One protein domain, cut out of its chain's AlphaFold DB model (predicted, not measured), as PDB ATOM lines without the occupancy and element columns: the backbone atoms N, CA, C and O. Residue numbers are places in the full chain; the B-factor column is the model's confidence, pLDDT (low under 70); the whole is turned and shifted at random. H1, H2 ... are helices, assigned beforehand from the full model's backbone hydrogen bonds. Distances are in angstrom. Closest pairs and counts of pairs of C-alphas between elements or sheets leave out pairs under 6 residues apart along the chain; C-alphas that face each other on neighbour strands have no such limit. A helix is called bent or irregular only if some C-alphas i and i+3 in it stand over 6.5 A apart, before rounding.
ATOM      1  N   ARG A  52    -106.262  50.335  51.359       90.81
ATOM      2  CA  ARG A  52    -105.770  51.549  52.022       90.81
ATOM      3  C   ARG A  52    -104.963  51.210  53.276       90.81
ATOM      4  O   ARG A  52    -103.830  51.654  53.403       90.81
ATOM      5  N   LEU A  53    -105.505  50.367  54.157       92.69
ATOM      6  CA  LEU A  53    -104.814  49.945  55.381       92.69
ATOM      7  C   LEU A  53    -103.493  49.213  55.089       92.69
ATOM      8  O   LEU A  53    -102.504  49.456  55.772       92.69
ATOM      9  N   LYS A  54    -103.443  48.365  54.052       95.06
ATOM     10  CA  LYS A  54    -102.201  47.687  53.633       95.06
ATOM     11  C   LYS A  54    -101.154  48.649  53.068       95.06
ATOM     12  O   LYS A  54     -99.969  48.424  53.274       95.06
ATOM     13  N   VAL A  55    -101.569  49.696  52.355       93.88
ATOM     14  CA  VAL A  55    -100.648  50.746  51.885       93.88
ATOM     15  C   VAL A  55    -100.064  51.496  53.078       93.88
ATOM     16  O   VAL A  55     -98.848  51.585  53.188       93.88
ATOM     17  N   ILE A  56    -100.908  51.900  54.030       92.88
ATOM     18  CA  ILE A  56    -100.460  52.546  55.270       92.88
ATOM     19  C   ILE A  56     -99.470  51.654  56.038       92.88
ATOM     20  O   ILE A  56     -98.473  52.147  56.557       92.88
ATOM     21  N   GLU A  57     -99.715  50.342  56.100       94.50
ATOM     22  CA  GLU A  57     -98.789  49.390  56.722       94.50
ATOM     23  C   GLU A  57     -97.422  49.380  56.021       94.50
ATOM     24  O   GLU A  57     -96.388  49.446  56.685       94.50
ATOM     25  N   ILE A  58     -97.404  49.346  54.686       94.25
ATOM     26  CA  ILE A  58     -96.168  49.403  53.889       94.25
ATOM     27  C   ILE A  58     -95.417  50.716  54.128       94.25
ATOM     28  O   ILE A  58     -94.198  50.696  54.328       94.25
ATOM     29  N   ASP A  59     -96.127  51.841  54.118       92.81
ATOM     30  CA  ASP A  59     -95.540  53.165  54.320       92.81
ATOM     31  C   ASP A  59     -94.965  53.299  55.729       92.81
ATOM     32  O   ASP A  59     -93.850  53.798  55.890       92.81
ATOM     33  N   PHE A  60     -95.666  52.770  56.737       93.56
ATOM     34  CA  PHE A  60     -95.181  52.720  58.113       93.56
ATOM     35  C   PHE A  60     -93.870  51.936  58.202       93.56
ATOM     36  O   PHE A  60     -92.863  52.495  58.624       93.56
ATOM     37  N   TYR A  61     -93.832  50.685  57.722       93.00
ATOM     38  CA  TYR A  61     -92.599  49.883  57.732       93.00
ATOM     39  C   TYR A  61     -91.458  50.555  56.964       93.00
ATOM     40  O   TYR A  61     -90.305  50.504  57.388       93.00
ATOM     41  N   SER A  62     -91.765  51.210  55.845       92.44
ATOM     42  CA  SER A  62     -90.758  51.926  55.060       92.44
ATOM     43  C   SER A  62     -90.176  53.102  55.849       92.44
ATOM     44  O   SER A  62     -88.954  53.247  55.918       92.44
ATOM     45  N   ALA A  63     -91.034  53.891  56.499       92.94
ATOM     46  CA  ALA A  63     -90.648  55.044  57.308       92.94
ATOM     47  C   ALA A  63     -89.916  54.653  58.603       92.94
ATOM     48  O   ALA A  63     -89.030  55.379  59.052       92.94
ATOM     49  N   THR A  64     -90.251  53.503  59.195       94.94
ATOM     50  CA  THR A  64     -89.733  53.085  60.506       94.94
ATOM     51  C   THR A  64     -88.670  51.996  60.446       94.94
ATOM     52  O   THR A  64     -88.173  51.609  61.498       94.94
ATOM     53  N   SER A  65     -88.294  51.516  59.258       94.31
ATOM     54  CA  SER A  65     -87.340  50.409  59.057       94.31
ATOM     55  C   SER A  65     -86.089  50.511  59.935       94.31
ATOM     56  O   SER A  65     -85.835  49.644  60.762       94.31
ATOM     57  N   THR A  66     -85.364  51.628  59.850       95.56
ATOM     58  CA  THR A  66     -84.142  51.858  60.647       95.56
ATOM     59  C   THR A  66     -84.381  51.845  62.160       95.56
ATOM     60  O   THR A  66     -83.527  51.395  62.924       95.56
ATOM     61  N   LEU A  67     -85.538  52.332  62.612       96.00
ATOM     62  CA  LEU A  67     -85.910  52.343  64.023       96.00
ATOM     63  C   LEU A  67     -86.292  50.939  64.503       96.00
ATOM     64  O   LEU A  67     -85.931  50.557  65.611       96.00
ATOM     65  N   GLN A  68     -86.983  50.169  63.666       94.69
ATOM     66  CA  GLN A  68     -87.325  48.776  63.942       94.69
ATOM     67  C   GLN A  68     -86.079  47.889  63.979       94.69
ATOM     68  O   GLN A  68     -85.956  47.088  64.898       94.69
ATOM     69  N   ASP A  69     -85.124  48.095  63.068       97.00
ATOM     70  CA  ASP A  69     -83.822  47.417  63.098       97.00
ATOM     71  C   ASP A  69     -83.060  47.746  64.389       97.00
ATOM     72  O   ASP A  69     -82.496  46.858  65.026       97.00
ATOM     73  N   LYS A  70     -83.088  49.015  64.830       97.75
ATOM     74  CA  LYS A  70     -82.504  49.423  66.117       97.75
ATOM     75  C   LYS A  70     -83.189  48.731  67.298       97.75
ATOM     76  O   LYS A  70     -82.500  48.296  68.213       97.75
ATOM     77  N   ILE A  71     -84.520  48.656  67.304       97.81
ATOM     78  CA  ILE A  71     -85.283  47.969  68.358       97.81
ATOM     79  C   ILE A  71     -84.905  46.488  68.399       97.81
ATOM     80  O   ILE A  71     -84.563  45.999  69.467       97.81
ATOM     81  N   ALA A  72     -84.905  45.811  67.249       97.56
ATOM     82  CA  ALA A  72     -84.555  44.398  67.158       97.56
ATOM     83  C   ALA A  72     -83.120  44.134  67.642       97.56
ATOM     84  O   ALA A  72     -82.906  43.222  68.430       97.56
ATOM     85  N   GLY A  73     -82.159  44.975  67.243       98.12
ATOM     86  CA  GLY A  73     -80.775  44.855  67.704       98.12
ATOM     87  C   GLY A  73     -80.616  45.085  69.210       98.12
ATOM     88  O   GLY A  73     -79.855  44.375  69.852       98.12
ATOM     89  N   LEU A  74     -81.356  46.036  69.793       98.38
ATOM     90  CA  LEU A  74     -81.355  46.261  71.245       98.38
ATOM     91  C   LEU A  74     -82.021  45.113  72.019       98.38
ATOM     92  O   LEU A  74     -81.604  44.818  73.134       98.38
ATOM     93  N   GLU A  75     -83.063  44.492  71.462       98.12
ATOM     94  CA  GLU A  75     -83.704  43.311  72.055       98.12
ATOM     95  C   GLU A  75     -82.770  42.097  72.026       98.12
ATOM     96  O   GLU A  75     -82.647  41.419  73.041       98.12
ATOM     97  N   GLU A  76     -82.078  41.870  70.908       98.25
ATOM     98  CA  GLU A  76     -81.062  40.818  70.773       98.25
ATOM     99  C   GLU A  76     -79.885  41.050  71.732       98.25
ATOM    100  O   GLU A  76     -79.510  40.146  72.470       98.25
ATOM    101  N   GLU A  77     -79.353  42.274  71.805       98.06
ATOM    102  CA  GLU A  77     -78.259  42.614  72.727       98.06
ATOM    103  C   GLU A  77     -78.657  42.421  74.199       98.06
ATOM    104  O   GLU A  77     -77.852  41.957  75.008       98.06
ATOM    105  N   LEU A  78     -79.902  42.754  74.556       97.25
ATOM    106  CA  LEU A  78     -80.421  42.542  75.905       97.25
ATOM    107  C   LEU A  78     -80.533  41.047  76.239       97.25
ATOM    108  O   LEU A  78     -80.127  40.655  77.331       97.25
ATOM    109  N   ASP A  79     -81.060  40.238  75.319       97.19
ATOM    110  CA  ASP A  79     -81.212  38.785  75.475       97.19
ATOM    111  C   ASP A  79     -79.842  38.102  75.627       97.19
ATOM    112  O   ASP A  79     -79.592  37.400  76.606       97.19
ATOM    113  N   GLU A  80     -78.891  38.423  74.740       97.00
ATOM    114  CA  GLU A  80     -77.520  37.902  74.804       97.00
ATOM    115  C   GLU A  80     -76.807  38.283  76.111       97.00
ATOM    116  O   GLU A  80     -76.070  37.476  76.693       97.00
ATOM    117  N   LEU A  81     -76.998  39.519  76.582       96.31
ATOM    118  CA  LEU A  81     -76.420  39.976  77.841       96.31
ATOM    119  C   LEU A  81     -77.028  39.233  79.033       96.31
ATOM    120  O   LEU A  81     -76.286  38.820  79.924       96.31
ATOM    121  N   GLN A  82     -78.348  39.048  79.052       93.69
ATOM    122  CA  GLN A  82     -79.040  38.323  80.118       93.69
ATOM    123  C   GLN A  82     -78.584  36.863  80.194       93.69
ATOM    124  O   GLN A  82     -78.194  36.412  81.271       93.69
ATOM    125  N   ASP A  83     -78.514  36.172  79.057       95.56
ATOM    126  CA  ASP A  83     -78.011  34.796  78.970       95.56
ATOM    127  C   ASP A  83     -76.568  34.676  79.478       95.56
ATOM    128  O   ASP A  83     -76.200  33.731  80.183       95.56
ATOM    129  N   LYS A  84     -75.722  35.656  79.143       95.50
ATOM    130  CA  LYS A  84     -74.335  35.687  79.611       95.50
ATOM    131  C   LYS A  84     -74.241  35.887  81.123       95.50
ATOM    132  O   LYS A  84     -73.347  35.311  81.744       95.50
ATOM    133  N   LEU A  85     -75.101  36.724  81.699       94.56
ATOM    134  CA  LEU A  85     -75.086  37.032  83.129       94.56
ATOM    135  C   LEU A  85     -75.625  35.879  83.974       94.56
ATOM    136  O   LEU A  85     -75.042  35.603  85.018       94.56
ATOM    137  N   ASP A  86     -76.642  35.156  83.502       90.00
ATOM    138  CA  ASP A  86     -77.196  33.989  84.209       90.00
ATOM    139  C   ASP A  86     -76.120  32.917  84.486       90.00
ATOM    140  O   ASP A  86     -76.034  32.346  85.576       90.00
ATOM    141  N   GLY A  87     -75.214  32.711  83.524       89.12
ATOM    142  CA  GLY A  87     -74.074  31.798  83.647       89.12
ATOM    143  C   GLY A  87     -72.790  32.407  84.226       89.12
ATOM    144  O   GLY A  87     -71.743  31.760  84.153       89.12
ATOM    145  N   SER A  88     -72.821  33.644  84.729       94.75
ATOM    146  CA  SER A  88     -71.622  34.381  85.139       94.75
ATOM    147  C   SER A  88     -71.362  34.289  86.642       94.75
ATOM    148  O   SER A  88     -72.130  34.818  87.442       94.75
ATOM    149  N   ASP A  89     -70.209  33.730  87.024       95.81
ATOM    150  CA  ASP A  89     -69.728  33.781  88.413       95.81
ATOM    151  C   ASP A  89     -69.616  35.237  88.910       95.81
ATOM    152  O   ASP A  89     -69.989  35.538  90.035       95.81
ATOM    153  N   GLU A  90     -69.206  36.176  88.046       95.69
ATOM    154  CA  GLU A  90     -69.102  37.603  88.393       95.69
ATOM    155  C   GLU A  90     -70.463  38.229  88.746       95.69
ATOM    156  O   GLU A  90     -70.529  39.142  89.571       95.69
ATOM    157  N   TYR A  91     -71.551  37.755  88.128       95.44
ATOM    158  CA  TYR A  91     -72.904  38.216  88.446       95.44
ATOM    159  C   TYR A  91     -73.336  37.713  89.824       95.44
ATOM    160  O   TYR A  91     -73.778  38.505  90.657       95.44
ATOM    161  N   TRP A  92     -73.151  36.419  90.089       94.88
ATOM    162  CA  TRP A  92     -73.521  35.808  91.364       94.88
ATOM    163  C   TRP A  92     -72.652  36.294  92.530       94.88
ATOM    164  O   TRP A  92     -73.185  36.555  93.607       94.88
ATOM    165  N   ASP A  93     -71.358  36.530  92.306       96.75
ATOM    166  CA  ASP A  93     -70.466  37.156  93.288       96.75
ATOM    167  C   ASP A  93     -70.934  38.580  93.632       96.75
ATOM    168  O   ASP A  93     -70.936  38.987  94.793       96.75
ATOM    169  N   ALA A  94     -71.370  39.349  92.629       96.25
ATOM    170  CA  ALA A  94     -71.918  40.685  92.842       96.25
ATOM    171  C   ALA A  94     -73.257  40.656  93.597       96.25
ATOM    172  O   ALA A  94     -73.509  41.529  94.424       96.25
ATOM    173  N   TYR A  95     -74.109  39.671  93.311       95.94
ATOM    174  CA  TYR A  95     -75.376  39.465  94.012       95.94
ATOM    175  C   TYR A  95     -75.155  39.142  95.499       95.94
ATOM    176  O   TYR A  95     -75.822  39.716  96.363       95.94
ATOM    177  N   ASP A  96     -74.179  38.283  95.802       96.88
ATOM    178  CA  ASP A  96     -73.769  37.944  97.170       96.88
ATOM    179  C   ASP A  96     -73.166  39.154  97.904       96.88
ATOM    180  O   ASP A  96     -73.545  39.439  99.039       96.88
ATOM    181  N   GLU A  97     -72.308  39.944  97.243       96.81
ATOM    182  CA  GLU A  97     -71.720  41.171  97.816       96.81
ATOM    183  C   GLU A  97     -72.784  42.212  98.205       96.81
ATOM    184  O   GLU A  97     -72.619  42.948  99.183       96.81
ATOM    185  N   LEU A  98     -73.898  42.253  97.470       96.75
ATOM    186  CA  LEU A  98     -75.055  43.100  97.772       96.75
ATOM    187  C   LEU A  98     -75.984  42.509  98.851       96.75
ATOM    188  O   LEU A  98     -76.984  43.134  99.205       96.75
ATOM    189  N   GLY A  99     -75.652  41.339  99.405       96.25
ATOM    190  CA  GLY A  99     -76.408  40.666 100.461       96.25
ATOM    191  C   GLY A  99     -77.626  39.890  99.960       96.25
ATOM    192  O   GLY A  99     -78.525  39.602 100.750       96.25
ATOM    193  N   GLY A 100     -77.697  39.566  98.664       95.81
ATOM    194  CA  GLY A 100     -78.843  38.863  98.080       95.81
ATOM    195  C   GLY A 100     -79.093  37.490  98.709       95.81
ATOM    196  O   GLY A 100     -80.229  37.153  99.033       95.81
ATOM    197  N   THR A 101     -78.025  36.740  98.977       95.25
ATOM    198  CA  THR A 101     -78.067  35.433  99.652       95.25
ATOM    199  C   THR A 101     -78.553  35.538 101.100       95.25
ATOM    200  O   THR A 101     -79.440  34.785 101.503       95.25
ATOM    201  N   ASP A 102     -78.048  36.514 101.860       97.06
ATOM    202  CA  ASP A 102     -78.482  36.796 103.234       97.06
ATOM    203  C   ASP A 102     -79.977  37.163 103.283       97.06
ATOM    204  O   ASP A 102     -80.704  36.744 104.185       97.06
ATOM    205  N   ILE A 103     -80.454  37.944 102.307       97.19
ATOM    206  CA  ILE A 103     -81.863  38.344 102.190       97.19
ATOM    207  C   ILE A 103     -82.754  37.144 101.848       97.19
ATOM    208  O   ILE A 103     -83.833  36.998 102.429       97.19
ATOM    209  N   GLU A 104     -82.322  36.270 100.937       96.12
ATOM    210  CA  GLU A 104     -83.031  35.023 100.639       96.12
ATOM    211  C   GLU A 104     -83.121  34.115 101.868       96.12
ATOM    212  O   GLU A 104     -84.195  33.586 102.162       96.12
ATOM    213  N   GLU A 105     -82.029  33.958 102.622       97.31
ATOM    214  CA  GLU A 105     -82.023  33.163 103.852       97.31
ATOM    215  C   GLU A 105     -82.992  33.736 104.897       97.31
ATOM    216  O   GLU A 105     -83.805  32.992 105.452       97.31
ATOM    217  N   GLN A 106     -82.977  35.055 105.119       97.31
ATOM    218  CA  GLN A 106     -83.925  35.728 106.015       97.31
ATOM    219  C   GLN A 106     -85.379  35.485 105.595       97.31
ATOM    220  O   GLN A 106     -86.242  35.258 106.445       97.31
ATOM    221  N   PHE A 107     -85.669  35.502 104.292       97.50
ATOM    222  CA  PHE A 107     -87.012  35.228 103.785       97.50
ATOM    223  C   PHE A 107     -87.433  33.773 104.026       97.50
ATOM    224  O   PHE A 107     -88.518  33.529 104.552       97.50
ATOM    225  N   TRP A 108     -86.574  32.800 103.705       96.69
ATOM    226  CA  TRP A 108     -86.876  31.378 103.915       96.69
ATOM    227  C   TRP A 108     -86.973  30.981 105.394       96.69
ATOM    228  O   TRP A 108     -87.630  29.989 105.714       96.69
ATOM    229  N   ASN A 109     -86.363  31.762 106.286       97.44
ATOM    230  CA  ASN A 109     -86.450  31.603 107.738       97.44
ATOM    231  C   ASN A 109     -87.625  32.376 108.377       97.44
ATOM    232  O   ASN A 109     -87.700  32.447 109.606       97.44
ATOM    233  N   ASP A 110     -88.548  32.932 107.578       97.00
ATOM    234  CA  ASP A 110     -89.682  33.757 108.028       97.00
ATOM    235  C   ASP A 110     -89.260  35.007 108.849       97.00
ATOM    236  O   ASP A 110     -90.035  35.526 109.658       97.00
ATOM    237  N   GLU A 111     -88.030  35.511 108.666       97.75
ATOM    238  CA  GLU A 111     -87.509  36.690 109.381       97.75
ATOM    239  C   GLU A 111     -87.981  38.011 108.761       97.75
ATOM    240  O   GLU A 111     -88.175  38.998 109.476       97.75
ATOM    241  N   ILE A 112     -88.215  38.017 107.446       97.38
ATOM    242  CA  ILE A 112     -88.744  39.160 106.694       97.38
ATOM    243  C   ILE A 112     -90.027  38.787 105.949       97.38
ATOM    244  O   ILE A 112     -90.260  37.638 105.580       97.38
ATOM    245  N   SER A 113     -90.889  39.779 105.720       97.94
ATOM    246  CA  SER A 113     -92.135  39.573 104.969       97.94
ATOM    247  C   SER A 113     -91.882  39.445 103.462       97.94
ATOM    248  O   SER A 113     -90.891  39.958 102.950       97.94
ATOM    249  N   PHE A 114     -92.825  38.845 102.726       97.56
ATOM    250  CA  PHE A 114     -92.762  38.781 101.258       97.56
ATOM    251  C   PHE A 114     -92.649  40.170 100.604       97.56
ATOM    252  O   PHE A 114     -91.870  40.346  99.676       97.56
ATOM    253  N   GLU A 115     -93.385  41.165 101.109       98.06
ATOM    254  CA  GLU A 115     -93.330  42.541 100.594       98.06
ATOM    255  C   GLU A 115     -91.945  43.172 100.802       98.06
ATOM    256  O   GLU A 115     -91.418  43.846  99.916       98.06
ATOM    257  N   GLU A 116     -91.331  42.922 101.959       97.19
ATOM    258  CA  GLU A 116     -89.987  43.408 102.270       97.19
ATOM    259  C   GLU A 116     -88.909  42.701 101.444       97.19
ATOM    260  O   GLU A 116     -88.039  43.379 100.898       97.19
ATOM    261  N   TYR A 117     -89.017  41.381 101.279       97.12
ATOM    262  CA  TYR A 117     -88.170  40.592 100.385       97.12
ATOM    263  C   TYR A 117     -88.224  41.125  98.948       97.12
ATOM    264  O   TYR A 117     -87.184  41.463  98.390       97.12
ATOM    265  N   THR A 118     -89.423  41.293  98.369       97.19
ATOM    266  CA  THR A 118     -89.573  41.830  97.006       97.19
ATOM    267  C   THR A 118     -88.922  43.203  96.876       97.19
ATOM    268  O   THR A 118     -88.152  43.429  95.951       97.19
ATOM    269  N   ARG A 119     -89.154  44.105  97.838       98.00
ATOM    270  CA  ARG A 119     -88.556  45.445  97.818       98.00
ATOM    271  C   ARG A 119     -87.023  45.408  97.845       98.00
ATOM    272  O   ARG A 119     -86.398  46.228  97.178       98.00
ATOM    273  N   LEU A 120     -86.426  44.533  98.656       97.88
ATOM    274  CA  LEU A 120     -84.970  44.414  98.786       97.88
ATOM    275  C   LEU A 120     -84.341  43.774  97.543       97.88
ATOM    276  O   LEU A 120     -83.375  44.312  97.010       97.88
ATOM    277  N   ILE A 121     -84.928  42.692  97.031       97.25
ATOM    278  CA  ILE A 121     -84.464  42.040  95.801       97.25
ATOM    279  C   ILE A 121     -84.610  42.964  94.588       97.25
ATOM    280  O   ILE A 121     -83.695  43.038  93.775       97.25
ATOM    281  N   ASP A 122     -85.686  43.748  94.489       97.44
ATOM    282  CA  ASP A 122     -85.835  44.752  93.426       97.44
ATOM    283  C   ASP A 122     -84.732  45.825  93.482       97.44
ATOM    284  O   ASP A 122     -84.280  46.305  92.441       97.44
ATOM    285  N   GLN A 123     -84.274  46.204  94.683       97.19
ATOM    286  CA  GLN A 123     -83.146  47.128  94.846       97.19
ATOM    287  C   GLN A 123     -81.835  46.502  94.361       97.19
ATOM    288  O   GLN A 123     -81.125  47.144  93.590       97.19
ATOM    289  N   ILE A 124     -81.556  45.252  94.746       97.38
ATOM    290  CA  ILE A 124     -80.372  44.510  94.289       97.38
ATOM    291  C   ILE A 124     -80.392  44.342  92.770       97.38
ATOM    292  O   ILE A 124     -79.422  44.687  92.103       97.38
ATOM    293  N   ASN A 125     -81.510  43.884  92.205       95.44
ATOM    294  CA  ASN A 125     -81.662  43.699  90.764       95.44
ATOM    295  C   ASN A 125     -81.440  45.003  90.002       95.44
ATOM    296  O   ASN A 125     -80.810  44.994  88.952       95.44
ATOM    297  N   LYS A 126     -81.906  46.136  90.536       96.50
ATOM    298  CA  LYS A 126     -81.637  47.443  89.937       96.50
ATOM    299  C   LYS A 126     -80.146  47.795  89.964       96.50
ATOM    300  O   LYS A 126     -79.624  48.268  88.962       96.50
ATOM    301  N   GLU A 127     -79.463  47.580  91.087       97.06
ATOM    302  CA  GLU A 127     -78.022  47.848  91.186       97.06
ATOM    303  C   GLU A 127     -77.202  46.945  90.258       97.06
ATOM    304  O   GLU A 127     -76.241  47.406  89.640       97.06
ATOM    305  N   LEU A 128     -77.599  45.680  90.105       96.56
ATOM    306  CA  LEU A 128     -76.986  44.755  89.154       96.56
ATOM    307  C   LEU A 128     -77.284  45.159  87.708       96.56
ATOM    308  O   LEU A 128     -76.359  45.210  86.898       96.56
ATOM    309  N   ASP A 129     -78.528  45.520  87.392       96.44
ATOM    310  CA  ASP A 129     -78.904  46.015  86.068       96.44
ATOM    311  C   ASP A 129     -78.073  47.256  85.686       96.44
ATOM    312  O   ASP A 129     -77.587  47.359  84.555       96.44
ATOM    313  N   ASP A 130     -77.855  48.175  86.633       96.75
ATOM    314  CA  ASP A 130     -77.008  49.357  86.451       96.75
ATOM    315  C   ASP A 130     -75.533  48.965  86.262       96.75
ATOM    316  O   ASP A 130     -74.867  49.452  85.344       96.75
ATOM    317  N   LYS A 131     -75.015  48.059  87.106       96.38
ATOM    318  CA  LYS A 131     -73.618  47.589  87.085       96.38
ATOM    319  C   LYS A 131     -73.260  46.899  85.772       96.38
ATOM    320  O   LYS A 131     -72.174  47.130  85.237       96.38
ATOM    321  N   PHE A 132     -74.154  46.059  85.262       96.44
ATOM    322  CA  PHE A 132     -73.931  45.262  84.058       96.44
ATOM    323  C   PHE A 132     -74.448  45.929  82.777       96.44
ATOM    324  O   PHE A 132     -74.330  45.354  81.699       96.44
ATOM    325  N   GLY A 133     -74.966  47.160  82.864       95.19
ATOM    326  CA  GLY A 133     -75.385  47.950  81.703       95.19
ATOM    327  C   GLY A 133     -76.755  47.578  81.128       95.19
ATOM    328  O   GLY A 133     -77.156  48.148  80.112       95.19
ATOM    329  N   ILE A 134     -77.501  46.688  81.786       96.44
ATOM    330  CA  ILE A 134     -78.874  46.324  81.413       96.44
ATOM    331  C   ILE A 134     -79.780  47.559  81.447       96.44
ATOM    332  O   ILE A 134     -80.582  47.748  80.531       96.44
ATOM    333  N   THR A 135     -79.649  48.422  82.463       96.25
ATOM    334  CA  THR A 135     -80.486  49.628  82.581       96.25
ATOM    335  C   THR A 135     -80.350  50.523  81.352       96.25
ATOM    336  O   THR A 135     -81.355  50.906  80.759       96.25
ATOM    337  N   ALA A 136     -79.120  50.794  80.910       96.62
ATOM    338  CA  ALA A 136     -78.864  51.658  79.757       96.62
ATOM    339  C   ALA A 136     -79.451  51.089  78.448       96.62
ATOM    340  O   ALA A 136     -79.972  51.838  77.614       96.62
ATOM    341  N   LEU A 137     -79.404  49.761  78.276       97.44
ATOM    342  CA  LEU A 137     -80.024  49.074  77.140       97.44
ATOM    343  C   LEU A 137     -81.554  49.140  77.205       97.44
ATOM    344  O   LEU A 137     -82.189  49.508  76.215       97.44
ATOM    345  N   LYS A 138     -82.151  48.862  78.373       97.62
ATOM    346  CA  LYS A 138     -83.605  48.970  78.595       97.62
ATOM    347  C   LYS A 138     -84.112  50.392  78.342       97.62
ATOM    348  O   LYS A 138     -85.149  50.559  77.700       97.62
ATOM    349  N   GLU A 139     -83.384  51.410  78.796       97.81
ATOM    350  CA  GLU A 139     -83.708  52.819  78.541       97.81
ATOM    351  C   GLU A 139     -83.662  53.139  77.042       97.81
ATOM    352  O   GLU A 139     -84.649  53.624  76.486       97.81
ATOM    353  N   SER A 140     -82.573  52.772  76.359       97.75
ATOM    354  CA  SER A 140     -82.418  52.976  74.910       97.75
ATOM    355  C   SER A 140     -83.509  52.274  74.093       97.75
ATOM    356  O   SER A 140     -84.002  52.816  73.098       97.75
ATOM    357  N   LEU A 141     -83.901  51.069  74.514       98.06
ATOM    358  CA  LEU A 141     -84.976  50.294  73.902       98.06
ATOM    359  C   LEU A 141     -86.330  50.974  74.110       98.06
ATOM    360  O   LEU A 141     -87.106  51.110  73.162       98.06
ATOM    361  N   ASN A 142     -86.612  51.431  75.330       97.81
ATOM    362  CA  ASN A 142     -87.856  52.117  75.656       97.81
ATOM    363  C   ASN A 142     -87.998  53.443  74.894       97.81
ATOM    364  O   ASN A 142     -89.073  53.745  74.375       97.81
ATOM    365  N   GLU A 143     -86.919  54.214  74.762       98.00
ATOM    366  CA  GLU A 143     -86.893  55.430  73.942       98.00
ATOM    367  C   GLU A 143     -87.189  55.135  72.466       98.00
ATOM    368  O   GLU A 143     -87.994  55.826  71.832       98.00
ATOM    369  N   ALA A 144     -86.574  54.085  71.912       97.50
ATOM    370  CA  ALA A 144     -86.807  53.678  70.531       97.50
ATOM    371  C   ALA A 144     -88.261  53.223  70.308       97.50
ATOM    372  O   ALA A 144     -88.900  53.659  69.348       97.50
ATOM    373  N   LYS A 145     -88.817  52.421  71.226       96.75
ATOM    374  CA  LYS A 145     -90.225  51.989  71.199       96.75
ATOM    375  C   LYS A 145     -91.190  53.166  71.319       96.75
ATOM    376  O   LYS A 145     -92.109  53.279  70.516       96.75
ATOM    377  N   THR A 146     -90.927  54.096  72.233       96.19
ATOM    378  CA  THR A 146     -91.731  55.321  72.389       96.19
ATOM    379  C   THR A 146     -91.707  56.163  71.111       96.19
ATOM    380  O   THR A 146     -92.732  56.681  70.674       96.19
ATOM    381  N   THR A 147     -90.545  56.273  70.463       96.00
ATOM    382  CA  THR A 147     -90.421  56.977  69.177       96.00
ATOM    383  C   THR A 147     -91.270  56.307  68.095       96.00
ATOM    384  O   THR A 147     -91.955  56.993  67.339       96.00
ATOM    385  N   LEU A 148     -91.280  54.972  68.043       94.69
ATOM    386  CA  LEU A 148     -92.086  54.205  67.093       94.69
ATOM    387  C   LEU A 148     -93.594  54.417  67.321       94.69
ATOM    388  O   LEU A 148     -94.342  54.609  66.363       94.69
ATOM    389  N   GLU A 149     -94.037  54.413  68.579       93.94
ATOM    390  CA  GLU A 149     -95.434  54.667  68.959       93.94
ATOM    391  C   GLU A 149     -95.883  56.095  68.622       93.94
ATOM    392  O   GLU A 149     -96.993  56.302  68.120       93.94
ATOM    393  N   ASN A 150     -95.011  57.082  68.836       93.56
ATOM    394  CA  ASN A 150     -95.281  58.466  68.458       93.56
ATOM    395  C   ASN A 150     -95.434  58.607  66.939       93.56
ATOM    396  O   ASN A 150     -96.419  59.187  66.492       93.56
ATOM    397  N   LEU A 151     -94.546  57.997  66.147       92.81
ATOM    398  CA  LEU A 151     -94.661  57.986  64.682       92.81
ATOM    399  C   LEU A 151     -95.963  57.321  64.217       92.81
ATOM    400  O   LEU A 151     -96.642  57.827  63.326       92.81
ATOM    401  N   ALA A 152     -96.365  56.221  64.855       91.75
ATOM    402  CA  ALA A 152     -97.644  55.573  64.573       91.75
ATOM    403  C   ALA A 152     -98.838  56.499  64.882       91.75
ATOM    404  O   ALA A 152     -99.818  56.567  64.135       91.75
ATOM    405  N   THR A 153     -98.761  57.255  65.973       91.69
ATOM    406  CA  THR A 153     -99.793  58.232  66.334       91.69
ATOM    407  C   THR A 153     -99.829  59.404  65.349       91.69
ATOM    408  O   THR A 153    -100.912  59.788  64.907       91.69
ATOM    409  N   GLU A 154     -98.670  59.931  64.949       90.38
ATOM    410  CA  GLU A 154     -98.531  61.016  63.967       90.38
ATOM    411  C   GLU A 154     -99.061  60.620  62.583       90.38
ATOM    412  O   GLU A 154     -99.723  61.420  61.924       90.38
ATOM    413  N   MET A 155     -98.866  59.362  62.174       87.12
ATOM    414  CA  MET A 155     -99.442  58.801  60.944       87.12
ATOM    415  C   MET A 155    -100.948  58.495  61.050       87.12
ATOM    416  O   MET A 155    -101.550  58.003  60.095       87.12
ATOM    417  N   GLY A 156    -101.581  58.754  62.198       86.19
ATOM    418  CA  GLY A 156    -103.014  58.539  62.405       86.19
ATOM    419  C   GLY A 156    -103.431  57.070  62.543       86.19
ATOM    420  O   GLY A 156    -104.627  56.781  62.542       86.19
ATOM    421  N   ILE A 157    -102.476  56.142  62.682       86.38
ATOM    422  CA  ILE A 157    -102.754  54.710  62.894       86.38
ATOM    423  C   ILE A 157    -102.901  54.352  64.379       86.38
ATOM    424  O   ILE A 157    -103.455  53.307  64.720       86.38
ATOM    425  N   GLY A 158    -102.406  55.213  65.276       87.62
ATOM    426  CA  GLY A 158    -102.404  55.019  66.729       87.62
ATOM    427  C   GLY A 158    -101.333  54.032  67.198       87.62
ATOM    428  O   GLY A 158    -100.513  54.370  68.039       87.62
ATOM    429  N   SER A 159    -101.307  52.819  66.643       90.06
ATOM    430  CA  SER A 159    -100.204  51.866  66.820       90.06
ATOM    431  C   SER A 159    -100.178  50.835  65.692       90.06
ATOM    432  O   SER A 159    -101.193  50.583  65.036       90.06
ATOM    433  N   LEU A 160     -99.029  50.180  65.508       89.19
ATOM    434  CA  LEU A 160     -98.900  49.080  64.553       89.19
ATOM    435  C   LEU A 160     -99.841  47.907  64.887       89.19
ATOM    436  O   LEU A 160    -100.395  47.283  63.986       89.19
ATOM    437  N   GLU A 161    -100.073  47.631  66.171       90.69
ATOM    438  CA  GLU A 161    -100.972  46.557  66.610       90.69
ATOM    439  C   GLU A 161    -102.440  46.866  66.292       90.69
ATOM    440  O   GLU A 161    -103.179  45.986  65.843       90.69
ATOM    441  N   ILE A 162    -102.861  48.126  66.448       91.31
ATOM    442  CA  ILE A 162    -104.195  48.572  66.025       91.31
ATOM    443  C   ILE A 162    -104.354  48.401  64.511       91.31
ATOM    444  O   ILE A 162    -105.353  47.831  64.072       91.31
ATOM    445  N   LEU A 163    -103.360  48.824  63.722       92.75
ATOM    446  CA  LEU A 163    -103.388  48.697  62.264       92.75
ATOM    447  C   LEU A 163    -103.482  47.231  61.817       92.75
ATOM    448  O   LEU A 163    -104.367  46.874  61.039       92.75
ATOM    449  N   LYS A 164    -102.623  46.355  62.354       94.88
ATOM    450  CA  LYS A 164    -102.644  44.912  62.059       94.88
ATOM    451  C   LYS A 164    -103.981  44.276  62.419       94.88
ATOM    452  O   LYS A 164    -104.523  43.489  61.640       94.88
ATOM    453  N   LYS A 165    -104.538  44.633  63.580       95.62
ATOM    454  CA  LYS A 165    -105.856  44.162  64.012       95.62
ATOM    455  C   LYS A 165    -106.946  44.598  63.034       95.62
ATOM    456  O   LYS A 165    -107.737  43.758  62.614       95.62
ATOM    457  N   GLN A 166    -106.957  45.866  62.619       93.00
ATOM    458  CA  GLN A 166    -107.910  46.366  61.625       93.00
ATOM    459  C   GLN A 166    -107.774  45.624  60.289       93.00
ATOM    460  O   GLN A 166    -108.774  45.162  59.743       93.00
ATOM    461  N   ILE A 167    -106.550  45.434  59.782       95.62
ATOM    462  CA  ILE A 167    -106.292  44.666  58.552       95.62
ATOM    463  C   ILE A 167    -106.862  43.248  58.666       95.62
ATOM    464  O   ILE A 167    -107.550  42.788  57.751       95.62
ATOM    465  N   ALA A 168    -106.625  42.564  59.789       97.12
ATOM    466  CA  ALA A 168    -107.136  41.218  60.030       97.12
ATOM    467  C   ALA A 168    -108.674  41.177  60.094       97.12
ATOM    468  O   ALA A 168    -109.291  40.307  59.476       97.12
ATOM    469  N   GLU A 169    -109.303  42.132  60.783       94.56
ATOM    470  CA  GLU A 169    -110.764  42.250  60.872       94.56
ATOM    471  C   GLU A 169    -111.406  42.485  59.497       94.56
ATOM    472  O   GLU A 169    -112.387  41.824  59.143       94.56
ATOM    473  N   TYR A 170    -110.840  43.384  58.685       94.62
ATOM    474  CA  TYR A 170    -111.321  43.634  57.325       94.62
ATOM    475  C   TYR A 170    -111.117  42.427  56.410       94.62
ATOM    476  O   TYR A 170    -112.031  42.067  55.664       94.62
ATOM    477  N   GLN A 171    -109.959  41.765  56.489       96.94
ATOM    478  CA  GLN A 171    -109.688  40.536  55.744       96.94
ATOM    479  C   GLN A 171    -110.725  39.455  56.083       96.94
ATOM    480  O   GLN A 171    -111.355  38.907  55.182       96.94
ATOM    481  N   GLN A 172    -110.998  39.231  57.373       96.94
ATOM    482  CA  GLN A 172    -112.016  38.282  57.823       96.94
ATOM    483  C   GLN A 172    -113.417  38.656  57.317       96.94
ATOM    484  O   GLN A 172    -114.141  37.799  56.803       96.94
TER     485      GLN A 172
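Overview. This is residues 52 to 172 of the 271 residues of an uncharacterized protein of Butyricimonas sp (UniProt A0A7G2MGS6). The model is a long, shallow trough of helices: H1b and H5 run side by side in opposite ways as its floor, and both ends turn to the same side. At one end H1a, the first arm of the bent helix H1, pairs with H6; at the other, short H2 leads into a hairpin of H3 and H4, with H4 about perpendicular to H5. The printed part has 121 residues with six named helices, H1 to H6 in order, and no named strand; the class is all helix. It is only just extended, close to loose, with a radius of gyration of the C-alphas of 20.9 A, and its outline is a rod spanning 62 by 27 by 24 A.

Along the chain. H1, residues 52 to 86, begins with C-alpha 52 at (-105.770, 51.549, 52.022). By its hydrogen bonds it was assigned as one helix, but it is bent: C-alphas 63 and 66 are 8.0 A apart. Its arms are H1a, residues 52 to 63, 16.4 A long, and H1b, residues 66 to 86, 30.4 A. H2 is residues 89 to 97 and H3 is residues 100 to 108. H4, residues 114 to 131, is 25.4 A long and begins at C-alpha 114 (-92.762, 38.781, 101.258). H5, residues 134 to 154, is 30.1 A long. H6, residues 160 to 172, is 18.3 A long and ends at C-alpha 172 (-112.016, 38.282, 57.823).

Arrangement. H4 is the hub, touching H2, H3 and H5. H3 and H4 form a helical hairpin at a shallow tilt of 13 degrees; their closest C-alphas, of Phe 107 and Tyr 117, are 6.5 A apart. With residues 124 to 128 alone, H4 touches H2 at a steep tilt of 50 degrees, closest at the C-alphas of Tyr 95 and Ile 124, 7.1 A. H4 and H5 touch only at the corner, and only just, with 3 pairs of C-alphas within 8 A; the closest, of Asp 129 and Thr 135, are 5.3 A apart. H5 touches H1b at a shallow tilt of 25 degrees, opposite ways, closest at Ile 71 and Leu 141, whose C-alphas are 6.0 A apart. H1a stands at a steep tilt of 66 degrees to H1b. With residues 53 to 57 alone, H1a touches H6 at a shallow tilt of 29 degrees, opposite ways; the closest C-alphas, of Leu 53 and Ile 167, are 6.3 A apart. H4 and H6 are apart. In H1a, H1b, H2, H3, H4, H5 and H6 every O i to N i+4 pair is within hydrogen-bond range.

Size, cuts and confidence. The C-alphas farthest apart, of Arg 52 and Asn 109, are 62.3 A apart. The printed part has no cut, and its five links are tight. The mean pLDDT of the printed part is 95.4, and no printed residue is under 70.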